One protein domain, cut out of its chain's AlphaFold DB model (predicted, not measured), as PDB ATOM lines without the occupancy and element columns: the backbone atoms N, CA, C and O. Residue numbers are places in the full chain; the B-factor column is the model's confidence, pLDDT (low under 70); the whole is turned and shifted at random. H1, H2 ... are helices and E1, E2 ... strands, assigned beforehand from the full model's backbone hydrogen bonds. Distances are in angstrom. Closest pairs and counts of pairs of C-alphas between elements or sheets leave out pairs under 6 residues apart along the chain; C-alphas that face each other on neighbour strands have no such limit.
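Overview. This is residues 95 to 188 of the 188 residues of an uncharacterized protein of Streptomyces cacaoi subsp. cacaoi (UniProt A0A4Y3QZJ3). Three short helices make one part of this domain, with H2 and H3 each packed on a different stretch of H1 at a steep angle, and a small two-stranded hairpin, E1 and E2, makes the other part. A long loop, residues 137 to 150, joins the two strands of the hairpin, its C-alphas 12 to 20 A from the mean of all C-alphas, and a second long loop, residues 156 to 172, leads from the hairpin to H3. The printed part has 94 residues, with three named helices and two named strands in the order H1, H2, E1, E2, H3; the sheet, E1 - E2, is antiparallel. The class is mixed, helices and strands, though under half of the residues are in named elements. The whole is compact, with a radius of gyration of the C-alphas of 13.0 A and spans of 35 by 27 by 22 A.

Along the chain. Find C-alpha 95 at (122.674, 142.300, 117.249); from there H1 runs through residues 95 to 106, 16.8 A from first to last C-alpha. H2, residues 113 to 125, begins at C-alpha 113 at (136.451, 154.528, 117.791) and is 18.5 A long. Go on to E1, residues 132 to 136, 13.3 A, and then to E2, residues 151 to 155, 13.5 A. H3, residues 173 to 179, is 10.0 A long and ends at C-alpha 179 at (132.487, 134.999, 120.368).

Arrangement. Begin at H1, which touches H2 with its residues 97 to 101 alone; the closest C-alphas are those of Asn 97 and Leu 119, 6.2 A apart. The two run opposite ways at a steep tilt of 67 degrees. With its residues 101 to 106 alone H1 touches H3; here the closest C-alphas, of Ile 102 and Val 178, are 5.2 A apart. These two also run opposite ways, at a steep tilt of 55 degrees. H2 and H3 are apart. Where H2 ends, look for its closest C-alpha to E1: Ala 125 is 7.4 A from Gln 132, C-alpha to C-alpha. E1 and E2 form a hairpin of antiparallel neighbours, with 145 degrees between their directions; N 133 and O 154, 2.9 A, and N 135 and O 152, 2.8 A, are within hydrogen-bond range. H1 and E2 are apart, but only just, at 8.1 A between closest C-alphas. In H2 and H3 every O i to N i+4 pair is within hydrogen-bond range; in H1, 7 of 8 are.

Size, cuts and confidence. The two C-alphas farthest apart are those of Glu 139 and Ser 187, 36.3 A. The links from E1 to E2 and from E2 to H3 are long. The printed part has no cut and ends at residue 188, the chain's last. The mean pLDDT of the printed part is 93.7, and no printed residue is under 70.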
ATOM      1  N   TYR A  95     122.222 142.910 118.500       94.94
ATOM      2  CA  TYR A  95     122.674 142.300 117.249       94.94
ATOM      3  C   TYR A  95     123.832 143.078 116.600       94.94
ATOM      4  O   TYR A  95     124.807 142.494 116.116       94.94
ATOM      5  N   VAL A  96     123.761 144.412 116.626       93.50
ATOM      6  CA  VAL A  96     124.840 145.275 116.120       93.50
ATOM      7  C   VAL A  96     126.128 145.079 116.923       93.50
ATOM      8  O   VAL A  96     127.201 144.968 116.335       93.50
ATOM      9  N   ASN A  97     126.043 144.995 118.251       94.94
ATOM     10  CA  ASN A  97     127.206 144.754 119.106       94.94
ATOM     11  C   ASN A  97     127.806 143.364 118.884       94.94
ATOM     12  O   ASN A  97     129.025 143.251 118.821       94.94
ATOM     13  N   LEU A  98     126.973 142.339 118.692       95.62
ATOM     14  CA  LEU A  98     127.437 141.001 118.329       95.62
ATOM     15  C   LEU A  98     128.166 140.999 116.976       95.62
ATOM     16  O   LEU A  98     129.183 140.336 116.809       95.62
ATOM     17  N   THR A  99     127.696 141.792 116.015       95.19
ATOM     18  CA  THR A  99     128.385 141.944 114.724       95.19
ATOM     19  C   THR A  99     129.722 142.669 114.887       95.19
ATOM     20  O   THR A  99     130.727 142.221 114.348       95.19
ATOM     21  N   HIS A 100     129.769 143.747 115.678       95.50
ATOM     22  CA  HIS A 100     131.028 144.427 115.994       95.50
ATOM     23  C   HIS A 100     132.012 143.527 116.742       95.50
ATOM     24  O   HIS A 100     133.214 143.685 116.578       95.50
ATOM     25  N   GLN A 101     131.514 142.607 117.568       96.69
ATOM     26  CA  GLN A 101     132.337 141.656 118.300       96.69
ATOM     27  C   GLN A 101     133.072 140.742 117.319       96.69
ATOM     28  O   GLN A 101     134.283 140.591 117.420       96.69
ATOM     29  N   ILE A 102     132.362 140.182 116.338       96.81
ATOM     30  CA  ILE A 102     132.983 139.352 115.301       96.81
ATOM     31  C   ILE A 102     133.968 140.196 114.473       96.81
ATOM     32  O   ILE A 102     135.112 139.795 114.272       96.81
ATOM     33  N   ASP A 103     133.555 141.399 114.063       95.50
ATOM     34  CA  ASP A 103     134.383 142.348 113.303       95.50
ATOM     35  C   ASP A 103     135.680 142.718 114.053       95.50
ATOM     36  O   ASP A 103     136.748 142.804 113.453       95.50
ATOM     37  N   TYR A 104     135.629 142.855 115.382       96.00
ATOM     38  CA  TYR A 104     136.807 143.116 116.212       96.00
ATOM     39  C   TYR A 104     137.882 142.039 116.022       96.00
ATOM     40  O   TYR A 104     139.053 142.375 115.868       96.00
ATOM     41  N   TYR A 105     137.495 140.763 115.964       95.44
ATOM     42  CA  TYR A 105     138.428 139.652 115.764       95.44
ATOM     43  C   TYR A 105     138.844 139.434 114.309       95.44
ATOM     44  O   TYR A 105     139.918 138.883 114.078       95.44
ATOM     45  N   LEU A 106     138.013 139.822 113.339       91.94
ATOM     46  CA  LEU A 106     138.381 139.802 111.916       91.94
ATOM     47  C   LEU A 106     139.348 140.935 111.553       91.94
ATOM     48  O   LEU A 106     140.156 140.795 110.641       91.94
ATOM     49  N   SER A 107     139.260 142.053 112.273       90.25
ATOM     50  CA  SER A 107     140.041 143.265 112.028       90.25
ATOM     51  C   SER A 107     141.253 143.412 112.965       90.25
ATOM     52  O   SER A 107     141.834 144.496 113.029       90.25
ATOM     53  N   ASP A 108     141.620 142.377 113.730       90.00
ATOM     54  CA  ASP A 108     142.691 142.413 114.747       90.00
ATOM     55  C   ASP A 108     142.585 143.625 115.697       90.00
ATOM     56  O   ASP A 108     143.555 144.333 115.980       90.00
ATOM     57  N   GLY A 109     141.363 143.934 116.127       90.38
ATOM     58  CA  GLY A 109     141.035 145.053 117.006       90.38
ATOM     59  C   GLY A 109     141.031 146.439 116.353       90.38
ATOM     60  O   GLY A 109     140.711 147.426 117.018       90.38
ATOM     61  N   LYS A 110     141.323 146.549 115.052       89.94
ATOM     62  CA  LYS A 110     141.393 147.824 114.314       89.94
ATOM     63  C   LYS A 110     140.012 148.284 113.844       89.94
ATOM     64  O   LYS A 110     139.723 148.336 112.650       89.94
ATOM     65  N   LEU A 111     139.149 148.638 114.794       89.19
ATOM     66  CA  LEU A 111     137.835 149.220 114.516       89.19
ATOM     67  C   LEU A 111     137.830 150.739 114.704       89.19
ATOM     68  O   LEU A 111     138.627 151.297 115.448       89.19
ATOM     69  N   ALA A 112     136.868 151.412 114.071       89.06
ATOM     70  CA  ALA A 112     136.616 152.827 114.326       89.06
ATOM     71  C   ALA A 112     136.212 153.069 115.793       89.06
ATOM     72  O   ALA A 112     135.447 152.290 116.368       89.06
ATOM     73  N   ASP A 113     136.630 154.201 116.366       91.31
ATOM     74  CA  ASP A 113     136.451 154.528 117.791       91.31
ATOM     75  C   ASP A 113     135.012 154.379 118.296       91.31
ATOM     76  O   ASP A 113     134.771 153.931 119.420       91.31
ATOM     77  N   TYR A 114     134.023 154.728 117.468       92.25
ATOM     78  CA  TYR A 114     132.615 154.600 117.844       92.25
ATOM     79  C   TYR A 114     132.176 153.133 117.996       92.25
ATOM     80  O   TYR A 114     131.333 152.845 118.849       92.25
ATOM     81  N   LYS A 115     132.738 152.204 117.204       93.69
ATOM     82  CA  LYS A 115     132.492 150.759 117.329       93.69
ATOM     83  C   LYS A 115     133.147 150.228 118.602       93.69
ATOM     84  O   LYS A 115     132.466 149.576 119.389       93.69
ATOM     85  N   LEU A 116     134.408 150.597 118.858       94.38
ATOM     86  CA  LEU A 116     135.127 150.230 120.087       94.38
ATOM     87  C   LEU A 116     134.397 150.731 121.341       94.38
ATOM     88  O   LEU A 116     134.194 149.984 122.294       94.38
ATOM     89  N   LYS A 117     133.896 151.973 121.319       93.44
ATOM     90  CA  LYS A 117     133.081 152.524 122.413       93.44
ATOM     91  C   LYS A 117     131.820 151.695 122.672       93.44
ATOM     92  O   LYS A 117     131.482 151.464 123.831       93.44
ATOM     93  N   ARG A 118     131.127 151.249 121.617       93.81
ATOM     94  CA  ARG A 118     129.942 150.384 121.746       93.81
ATOM     95  C   ARG A 118     130.299 149.002 122.290       93.81
ATOM     96  O   ARG A 118     129.587 148.522 123.166       93.81
ATOM     97  N   LEU A 119     131.407 148.411 121.840       95.56
ATOM     98  CA  LEU A 119     131.898 147.131 122.353       95.56
ATOM     99  C   LEU A 119     132.259 147.198 123.833       95.56
ATOM    100  O   LEU A 119     131.781 146.374 124.600       95.56
ATOM    101  N   ARG A 120     132.972 148.238 124.275       94.81
ATOM    102  CA  ARG A 120     133.221 148.462 125.707       94.81
ATOM    103  C   ARG A 120     131.933 148.510 126.526       94.81
ATOM    104  O   ARG A 120     131.864 147.940 127.610       94.81
ATOM    105  N   SER A 121     130.911 149.215 126.040       93.44
ATOM    106  CA  SER A 121     129.604 149.258 126.709       93.44
ATOM    107  C   SER A 121     128.916 147.892 126.723       93.44
ATOM    108  O   SER A 121     128.322 147.529 127.733       93.44
ATOM    109  N   PHE A 122     129.019 147.131 125.635       95.81
ATOM    110  CA  PHE A 122     128.496 145.771 125.544       95.81
ATOM    111  C   PHE A 122     129.193 144.821 126.524       95.81
ATOM    112  O   PHE A 122     128.525 144.181 127.328       95.81
ATOM    113  N   TRP A 123     130.525 144.797 126.546       95.44
ATOM    114  CA  TRP A 123     131.309 143.968 127.463       95.44
ATOM    115  C   TRP A 123     131.068 144.311 128.935       95.44
ATOM    116  O   TRP A 123     131.016 143.406 129.765       95.44
ATOM    117  N   ARG A 124     130.835 145.592 129.258       94.12
ATOM    118  CA  ARG A 124     130.381 146.012 130.597       94.12
ATOM    119  C   ARG A 124     129.007 145.458 130.951       94.12
ATOM    120  O   ARG A 124     128.806 145.066 132.095       94.12
ATOM    121  N   ALA A 125     128.074 145.424 129.999       93.38
ATOM    122  CA  ALA A 125     126.728 144.893 130.226       93.38
ATOM    123  C   ALA A 125     126.730 143.381 130.511       93.38
ATOM    124  O   ALA A 125     125.864 142.901 131.235       93.38
ATOM    125  N   LEU A 126     127.741 142.648 130.027       94.62
ATOM    126  CA  LEU A 126     127.974 141.242 130.385       94.62
ATOM    127  C   LEU A 126     128.471 141.059 131.836       94.62
ATOM    128  O   LEU A 126     128.581 139.936 132.326       94.62
ATOM    129  N   GLY A 127     128.756 142.161 132.534       90.56
ATOM    130  CA  GLY A 127     129.324 142.193 133.875       90.56
ATOM    131  C   GLY A 127     130.845 142.047 133.863       90.56
ATOM    132  O   GLY A 127     131.419 141.319 133.051       90.56
ATOM    133  N   THR A 128     131.525 142.707 134.805       81.94
ATOM    134  CA  THR A 128     132.992 142.629 134.942       81.94
ATOM    135  C   THR A 128     133.470 141.175 135.009       81.94
ATOM    136  O   THR A 128     134.375 140.790 134.274       81.94
ATOM    137  N   ASN A 129     132.759 140.333 135.763       81.88
ATOM    138  CA  ASN A 129     133.064 138.909 135.931       81.88
ATOM    139  C   ASN A 129     132.266 137.989 134.986       81.88
ATOM    140  O   ASN A 129     132.051 136.830 135.324       81.88
ATOM    141  N   MET A 130     131.775 138.490 133.845       89.06
ATOM    142  CA  MET A 130     130.943 137.717 132.907       89.06
ATOM    143  C   MET A 130     129.699 137.102 133.575       89.06
ATOM    144  O   MET A 130     129.307 135.983 133.271       89.06
ATOM    145  N   SER A 131     129.049 137.808 134.503       93.44
ATOM    146  CA  SER A 131     127.863 137.285 135.202       93.44
ATOM    147  C   SER A 131     126.616 137.202 134.317       93.44
ATOM    148  O   SER A 131     125.640 136.545 134.687       93.44
ATOM    149  N   GLN A 132     126.628 137.877 133.169       97.00
ATOM    150  CA  GLN A 132     125.544 137.883 132.197       97.00
ATOM    151  C   GLN A 132     126.015 137.340 130.845       97.00
ATOM    152  O   GLN A 132     127.203 137.367 130.501       97.00
ATOM    153  N   VAL A 133     125.056 136.867 130.061       97.56
ATOM    154  CA  VAL A 133     125.230 136.419 128.681       97.56
ATOM    155  C   VAL A 133     124.091 136.974 127.830       97.56
ATOM    156  O   VAL A 133     122.964 137.117 128.307       97.56
ATOM    157  N   LEU A 134     124.375 137.333 126.579       97.44
ATOM    158  CA  LEU A 134     123.329 137.703 125.629       97.44
ATOM    159  C   LEU A 134     122.639 136.434 125.105       97.44
ATOM    160  O   LEU A 134     123.312 135.475 124.747       97.44
ATOM    161  N   VAL A 135     121.314 136.424 125.011       96.88
ATOM    162  CA  VAL A 135     120.544 135.287 124.487       96.88
ATOM    163  C   VAL A 135     119.662 135.767 123.342       96.88
ATOM    164  O   VAL A 135     119.040 136.829 123.447       96.88
ATOM    165  N   TYR A 136     119.637 134.991 122.257       97.06
ATOM    166  CA  TYR A 136     118.662 135.143 121.183       97.06
ATOM    167  C   TYR A 136     117.539 134.123 121.352       97.06
ATOM    168  O   TYR A 136     117.802 132.932 121.498       97.06
ATOM    169  N   ASP A 137     116.309 134.604 121.304       95.56
ATOM    170  CA  ASP A 137     115.092 133.815 121.408       95.56
ATOM    171  C   ASP A 137     114.009 134.504 120.564       95.56
ATOM    172  O   ASP A 137     113.571 135.595 120.931       95.56
ATOM    173  N   PRO A 138     113.600 133.930 119.418       95.69
ATOM    174  CA  PRO A 138     112.611 134.536 118.530       95.69
ATOM    175  C   PRO A 138     111.267 134.864 119.188       95.69
ATOM    176  O   PRO A 138     110.583 135.758 118.703       95.69
ATOM    177  N   GLU A 139     110.893 134.175 120.268       96.31
ATOM    178  CA  GLU A 139     109.629 134.398 120.984       96.31
ATOM    179  C   GLU A 139     109.766 135.445 122.099       96.31
ATOM    180  O   GLU A 139     108.792 135.801 122.762       96.31
ATOM    181  N   GLN A 140     110.975 135.967 122.321       96.81
ATOM    182  CA  GLN A 140     111.204 136.990 123.325       96.81
ATOM    183  C   GLN A 140     110.455 138.275 122.971       96.81
ATOM    184  O   GLN A 140     110.828 138.988 122.043       96.81
ATOM    185  N   GLU A 141     109.491 138.633 123.814       97.00
ATOM    186  CA  GLU A 141     108.776 139.906 123.744       97.00
ATOM    187  C   GLU A 141     109.719 141.126 123.844       97.00
ATOM    188  O   GLU A 141     110.791 141.044 124.473       97.00
ATOM    189  N   PRO A 142     109.319 142.284 123.284       97.62
ATOM    190  CA  PRO A 142     110.004 143.559 123.448       97.62
ATOM    191  C   PRO A 142     110.444 143.862 124.878       97.62
ATOM    192  O   PRO A 142     109.698 143.709 125.845       97.62
ATOM    193  N   ASN A 143     111.671 144.355 125.017       95.88
ATOM    194  CA  ASN A 143     112.256 144.703 126.306       95.88
ATOM    195  C   ASN A 143     113.289 145.840 126.170       95.88
ATOM    196  O   ASN A 143     113.462 146.443 125.110       95.88
ATOM    197  N   TYR A 144     113.991 146.156 127.263       94.44
ATOM    198  CA  TYR A 144     114.970 147.249 127.289       94.44
ATOM    199  C   TYR A 144     116.215 147.003 126.411       94.44
ATOM    200  O   TYR A 144     116.893 147.959 126.033       94.44
ATOM    201  N   VAL A 145     116.528 145.744 126.087       94.25
ATOM    202  CA  VAL A 145     117.639 145.339 125.210       94.25
ATOM    203  C   VAL A 145     117.232 145.441 123.740       94.25
ATOM    204  O   VAL A 145     118.016 145.914 122.912       94.25
ATOM    205  N   SER A 146     116.006 145.023 123.415       95.56
ATOM    206  CA  SER A 146     115.471 145.033 122.053       95.56
ATOM    207  C   SER A 146     114.003 145.445 122.017       95.56
ATOM    208  O   SER A 146     113.133 144.747 122.531       95.56
ATOM    209  N   LYS A 147     113.726 146.572 121.348       95.62
ATOM    210  CA  LYS A 147     112.374 147.138 121.207       95.62
ATOM    211  C   LYS A 147     111.427 146.290 120.360       95.62
ATOM    212  O   LYS A 147     110.228 146.399 120.543       95.62
ATOM    213  N   GLU A 148     111.967 145.488 119.451       96.12
ATOM    214  CA  GLU A 148     111.190 144.577 118.603       96.12
ATOM    215  C   GLU A 148     111.212 143.141 119.151       96.12
ATOM    216  O   GLU A 148     110.723 142.241 118.492       96.12
ATOM    217  N   GLY A 149     111.813 142.904 120.327       96.62
ATOM    218  CA  GLY A 149     111.964 141.559 120.886       96.62
ATOM    219  C   GLY A 149     113.194 140.805 120.372       96.62
ATOM    220  O   GLY A 149     114.145 141.393 119.843       96.62
ATOM    221  N   GLY A 150     113.238 139.499 120.613       97.00
ATOM    222  CA  GLY A 150     114.294 138.606 120.135       97.00
ATOM    223  C   GLY A 150     115.526 138.471 121.032       97.00
ATOM    224  O   GLY A 150     116.187 137.441 121.014       97.00
ATOM    225  N   TRP A 151     115.881 139.505 121.799       97.44
ATOM    226  CA  TRP A 151     117.146 139.550 122.543       97.44
ATOM    227  C   TRP A 151     116.945 139.915 124.000       97.44
ATOM    228  O   TRP A 151     116.168 140.818 124.312       97.44
ATOM    229  N   ARG A 152     117.716 139.287 124.885       96.94
ATOM    230  CA  ARG A 152     117.775 139.628 126.310       96.94
ATOM    231  C   ARG A 152     119.139 139.292 126.902       96.94
ATOM    232  O   ARG A 152     119.894 138.515 126.323       96.94
ATOM    233  N   TYR A 153     119.436 139.864 128.063       97.19
ATOM    234  CA  TYR A 153     120.502 139.354 128.918       97.19
ATOM    235  C   TYR A 153     119.927 138.330 129.889       97.19
ATOM    236  O   TYR A 153     118.828 138.518 130.410       97.19
ATOM    237  N   GLU A 154     120.687 137.275 130.137       97.00
ATOM    238  CA  GLU A 154     120.397 136.290 131.168       97.00
ATOM    239  C   GLU A 154     121.607 136.073 132.069       97.00
ATOM    240  O   GLU A 154     122.752 136.323 131.684       97.00
ATOM    241  N   THR A 155     121.352 135.535 133.262       96.69
ATOM    242  CA  THR A 155     122.406 134.995 134.118       96.69
ATOM    243  C   THR A 155     123.150 133.882 133.392       96.69
ATOM    244  O   THR A 155     122.545 132.960 132.836       96.69
ATOM    245  N   ARG A 156     124.480 133.977 133.422       96.62
ATOM    246  CA  ARG A 156     125.365 132.991 132.814       96.62
ATOM    247  C   ARG A 156     125.223 131.623 133.485       96.62
ATOM    248  O   ARG A 156     125.150 131.520 134.709       96.62
ATOM    249  N   GLN A 157     125.251 130.578 132.672       95.25
ATOM    250  CA  GLN A 157     125.335 129.181 133.079       95.25
ATOM    251  C   GLN A 157     126.737 128.630 132.781       95.25
ATOM    252  O   GLN A 157     127.407 129.135 131.882       95.25
ATOM    253  N   PRO A 158     127.192 127.564 133.468       91.38
ATOM    254  CA  PRO A 158     128.502 126.964 133.196       91.38
ATOM    255  C   PRO A 158     128.720 126.561 131.727       91.38
ATOM    256  O   PRO A 158     129.833 126.672 131.227       91.38
ATOM    257  N   ALA A 159     127.659 126.145 131.026       91.06
ATOM    258  CA  ALA A 159     127.707 125.758 129.613       91.06
ATOM    259  C   ALA A 159     127.913 126.937 128.641       91.06
ATOM    260  O   ALA A 159     128.287 126.717 127.495       91.06
ATOM    261  N   ASP A 160     127.692 128.180 129.082       94.12
ATOM    262  CA  ASP A 160     127.928 129.374 128.259       94.12
ATOM    263  C   ASP A 160     129.420 129.719 128.135       94.12
ATOM    264  O   ASP A 160     129.782 130.626 127.381       94.12
ATOM    265  N   GLU A 161     130.273 129.058 128.926       91.19
ATOM    266  CA  GLU A 161     131.703 129.344 129.041       91.19
ATOM    267  C   GLU A 161     131.949 130.855 129.240       91.19
ATOM    268  O   GLU A 161     131.322 131.492 130.084       91.19
ATOM    269  N   ASP A 162     132.829 131.466 128.458       91.56
ATOM    270  CA  ASP A 162     133.137 132.900 128.395       91.56
ATOM    271  C   ASP A 162     132.612 133.548 127.094       91.56
ATOM    272  O   ASP A 162     133.067 134.624 126.684       91.56
ATOM    273  N   PHE A 163     131.632 132.922 126.434       95.94
ATOM    274  CA  PHE A 163     131.025 133.491 125.235       95.94
ATOM    275  C   PHE A 163     130.182 134.723 125.578       95.94
ATOM    276  O   PHE A 163     129.467 134.760 126.585       95.94
ATOM    277  N   VAL A 164     130.227 135.751 124.729       96.62
ATOM    278  CA  VAL A 164     129.421 136.973 124.897       96.62
ATOM    279  C   VAL A 164     127.932 136.743 124.626       96.62
ATOM    280  O   VAL A 164     127.094 137.551 125.025       96.62
ATOM    281  N   VAL A 165     127.608 135.645 123.947       96.81
ATOM    282  CA  VAL A 165     126.262 135.238 123.553       96.81
ATOM    283  C   VAL A 165     126.117 133.729 123.740       96.81
ATOM    284  O   VAL A 165     127.057 132.989 123.451       96.81
ATOM    285  N   ARG A 166     124.960 133.274 124.226       96.69
ATOM    286  CA  ARG A 166     124.657 131.856 124.429       96.69
ATOM    287  C   ARG A 166     124.526 131.172 123.068       96.69
ATOM    288  O   ARG A 166     123.644 131.569 122.304       96.69
ATOM    289  N   PRO A 167     125.369 130.180 122.742       92.44
ATOM    290  CA  PRO A 167     125.277 129.470 121.473       92.44
ATOM    291  C   PRO A 167     123.942 128.724 121.342       92.44
ATOM    292  O   PRO A 167     123.460 128.179 122.334       92.44
ATOM    293  N   PRO A 168     123.349 128.637 120.138       89.31
ATOM    294  CA  PRO A 168     122.145 127.836 119.924       89.31
ATOM    295  C   PRO A 168     122.461 126.334 119.787       89.31
ATOM    296  O   PRO A 168     121.556 125.507 119.772       89.31
ATOM    297  N   GLY A 169     123.743 125.981 119.673       90.75
ATOM    298  CA  GLY A 169     124.254 124.627 119.500       90.75
ATOM    299  C   GLY A 169     125.782 124.616 119.543       90.75
ATOM    300  O   GLY A 169     126.404 125.577 120.005       90.75
ATOM    301  N   GLU A 170     126.394 123.540 119.050       92.25
ATOM    302  CA  GLU A 170     127.853 123.438 118.991       92.25
ATOM    303  C   GLU A 170     128.456 124.473 118.032       92.25
ATOM    304  O   GLU A 170     128.040 124.609 116.881       92.25
ATOM    305  N   LEU A 171     129.459 125.199 118.523       94.69
ATOM    306  CA  LEU A 171     130.208 126.182 117.749       94.69
ATOM    307  C   LEU A 171     131.446 125.558 117.104       94.69
ATOM    308  O   LEU A 171     132.132 124.738 117.722       94.69
ATOM    309  N   THR A 172     131.800 126.035 115.911       96.19
ATOM    310  CA  THR A 172     133.123 125.771 115.326       96.19
ATOM    311  C   THR A 172     134.218 126.481 116.125       96.19
ATOM    312  O   THR A 172     133.952 127.466 116.814       96.19
ATOM    313  N   ASP A 173     135.469 126.032 116.017       96.00
ATOM    314  CA  ASP A 173     136.582 126.657 116.752       96.00
ATOM    315  C   ASP A 173     136.758 128.141 116.407       96.00
ATOM    316  O   ASP A 173     137.036 128.962 117.280       96.00
ATOM    317  N   GLU A 174     136.500 128.509 115.153       95.44
ATOM    318  CA  GLU A 174     136.562 129.898 114.713       95.44
ATOM    319  C   GLU A 174     135.406 130.736 115.287       95.44
ATOM    320  O   GLU A 174     135.615 131.865 115.732       95.44
ATOM    321  N   GLN A 175     134.194 130.177 115.368       96.81
ATOM    322  CA  GLN A 175     133.076 130.832 116.052       96.81
ATOM    323  C   GLN A 175     133.363 130.994 117.548       96.81
ATOM    324  O   GLN A 175     133.136 132.070 118.100       96.81
ATOM    325  N   LYS A 176     133.923 129.968 118.204       96.31
ATOM    326  CA  LYS A 176     134.350 130.061 119.607       96.31
ATOM    327  C   LYS A 176     135.356 131.192 119.785       96.31
ATOM    328  O   LYS A 176     135.190 131.991 120.698       96.31
ATOM    329  N   ARG A 177     136.359 131.301 118.908       95.44
ATOM    330  CA  ARG A 177     137.382 132.355 118.958       95.44
ATOM    331  C   ARG A 177     136.766 133.755 118.946       95.44
ATOM    332  O   ARG A 177     137.093 134.564 119.808       95.44
ATOM    333  N   VAL A 178     135.874 134.039 117.996       96.44
ATOM    334  CA  VAL A 178     135.334 135.399 117.808       96.44
ATOM    335  C   VAL A 178     134.216 135.766 118.784       96.44
ATOM    336  O   VAL A 178     133.930 136.946 118.984       96.44
ATOM    337  N   LEU A 179     133.574 134.779 119.411       96.50
ATOM    338  CA  LEU A 179     132.487 134.999 120.368       96.50
ATOM    339  C   LEU A 179     132.959 135.099 121.820       96.50
ATOM    340  O   LEU A 179     132.136 135.375 122.693       96.50
ATOM    341  N   ARG A 180     134.250 134.918 122.105       95.25
ATOM    342  CA  ARG A 180     134.810 135.145 123.445       95.25
ATOM    343  C   ARG A 180     135.054 136.621 123.695       95.25
ATOM    344  O   ARG A 180     135.447 137.364 122.799       95.25
ATOM    345  N   ARG A 181     134.818 137.074 124.925       93.31
ATOM    346  CA  ARG A 181     135.220 138.430 125.312       93.31
ATOM    347  C   ARG A 181     136.757 138.508 125.290       93.31
ATOM    348  O   ARG A 181     137.383 137.619 125.863       93.31
ATOM    349  N   PRO A 182     137.368 139.543 124.689       92.12
ATOM    350  CA  PRO A 182     138.821 139.661 124.685       92.12
ATOM    351  C   PRO A 182     139.378 139.826 126.104       92.12
ATOM    352  O   PRO A 182     138.762 140.453 126.971       92.12
ATOM    353  N   GLU A 183     140.565 139.272 126.335       88.38
ATOM    354  CA  GLU A 183     141.322 139.518 127.562       88.38
ATOM    355  C   GLU A 183     141.757 140.988 127.636       88.38
ATOM    356  O   GLU A 183     142.064 141.612 126.619       88.38
ATOM    357  N   GLY A 184     141.761 141.564 128.841       87.50
ATOM    358  CA  GLY A 184     142.156 142.961 129.047       87.50
ATOM    359  C   GLY A 184     141.233 143.985 128.376       87.50
ATOM    360  O   GLY A 184     141.659 145.113 128.122       87.50
ATOM    361  N   TRP A 185     139.980 143.614 128.087       87.31
ATOM    362  CA  TRP A 185     139.008 144.466 127.399       87.31
ATOM    363  C   TRP A 185     138.783 145.827 128.067       87.31
ATOM    364  O   TRP A 185     138.356 146.774 127.406       87.31
ATOM    365  N   GLU A 186     139.074 145.952 129.364       85.56
ATOM    366  CA  GLU A 186     139.005 147.212 130.099       85.56
ATOM    367  C   GLU A 186     139.985 148.271 129.572       85.56
ATOM    368  O   GLU A 186     139.733 149.465 129.744       85.56
ATOM    369  N   SER A 187     141.081 147.835 128.942       83.69
ATOM    370  CA  SER A 187     142.162 148.690 128.431       83.69
ATOM    371  C   SER A 187     142.054 149.001 126.932       83.69
ATOM    372  O   SER A 187     142.863 149.775 126.423       83.69
ATOM    373  N   ILE A 188     141.074 148.413 126.232       79.62
ATOM    374  CA  ILE A 188     140.754 148.672 124.812       79.62
ATOM    375  C   ILE A 188     139.901 149.929 124.708       79.62
ATOM    376  O   ILE A 188     140.146 150.810 123.853       79.62
TER     377      ILE A 188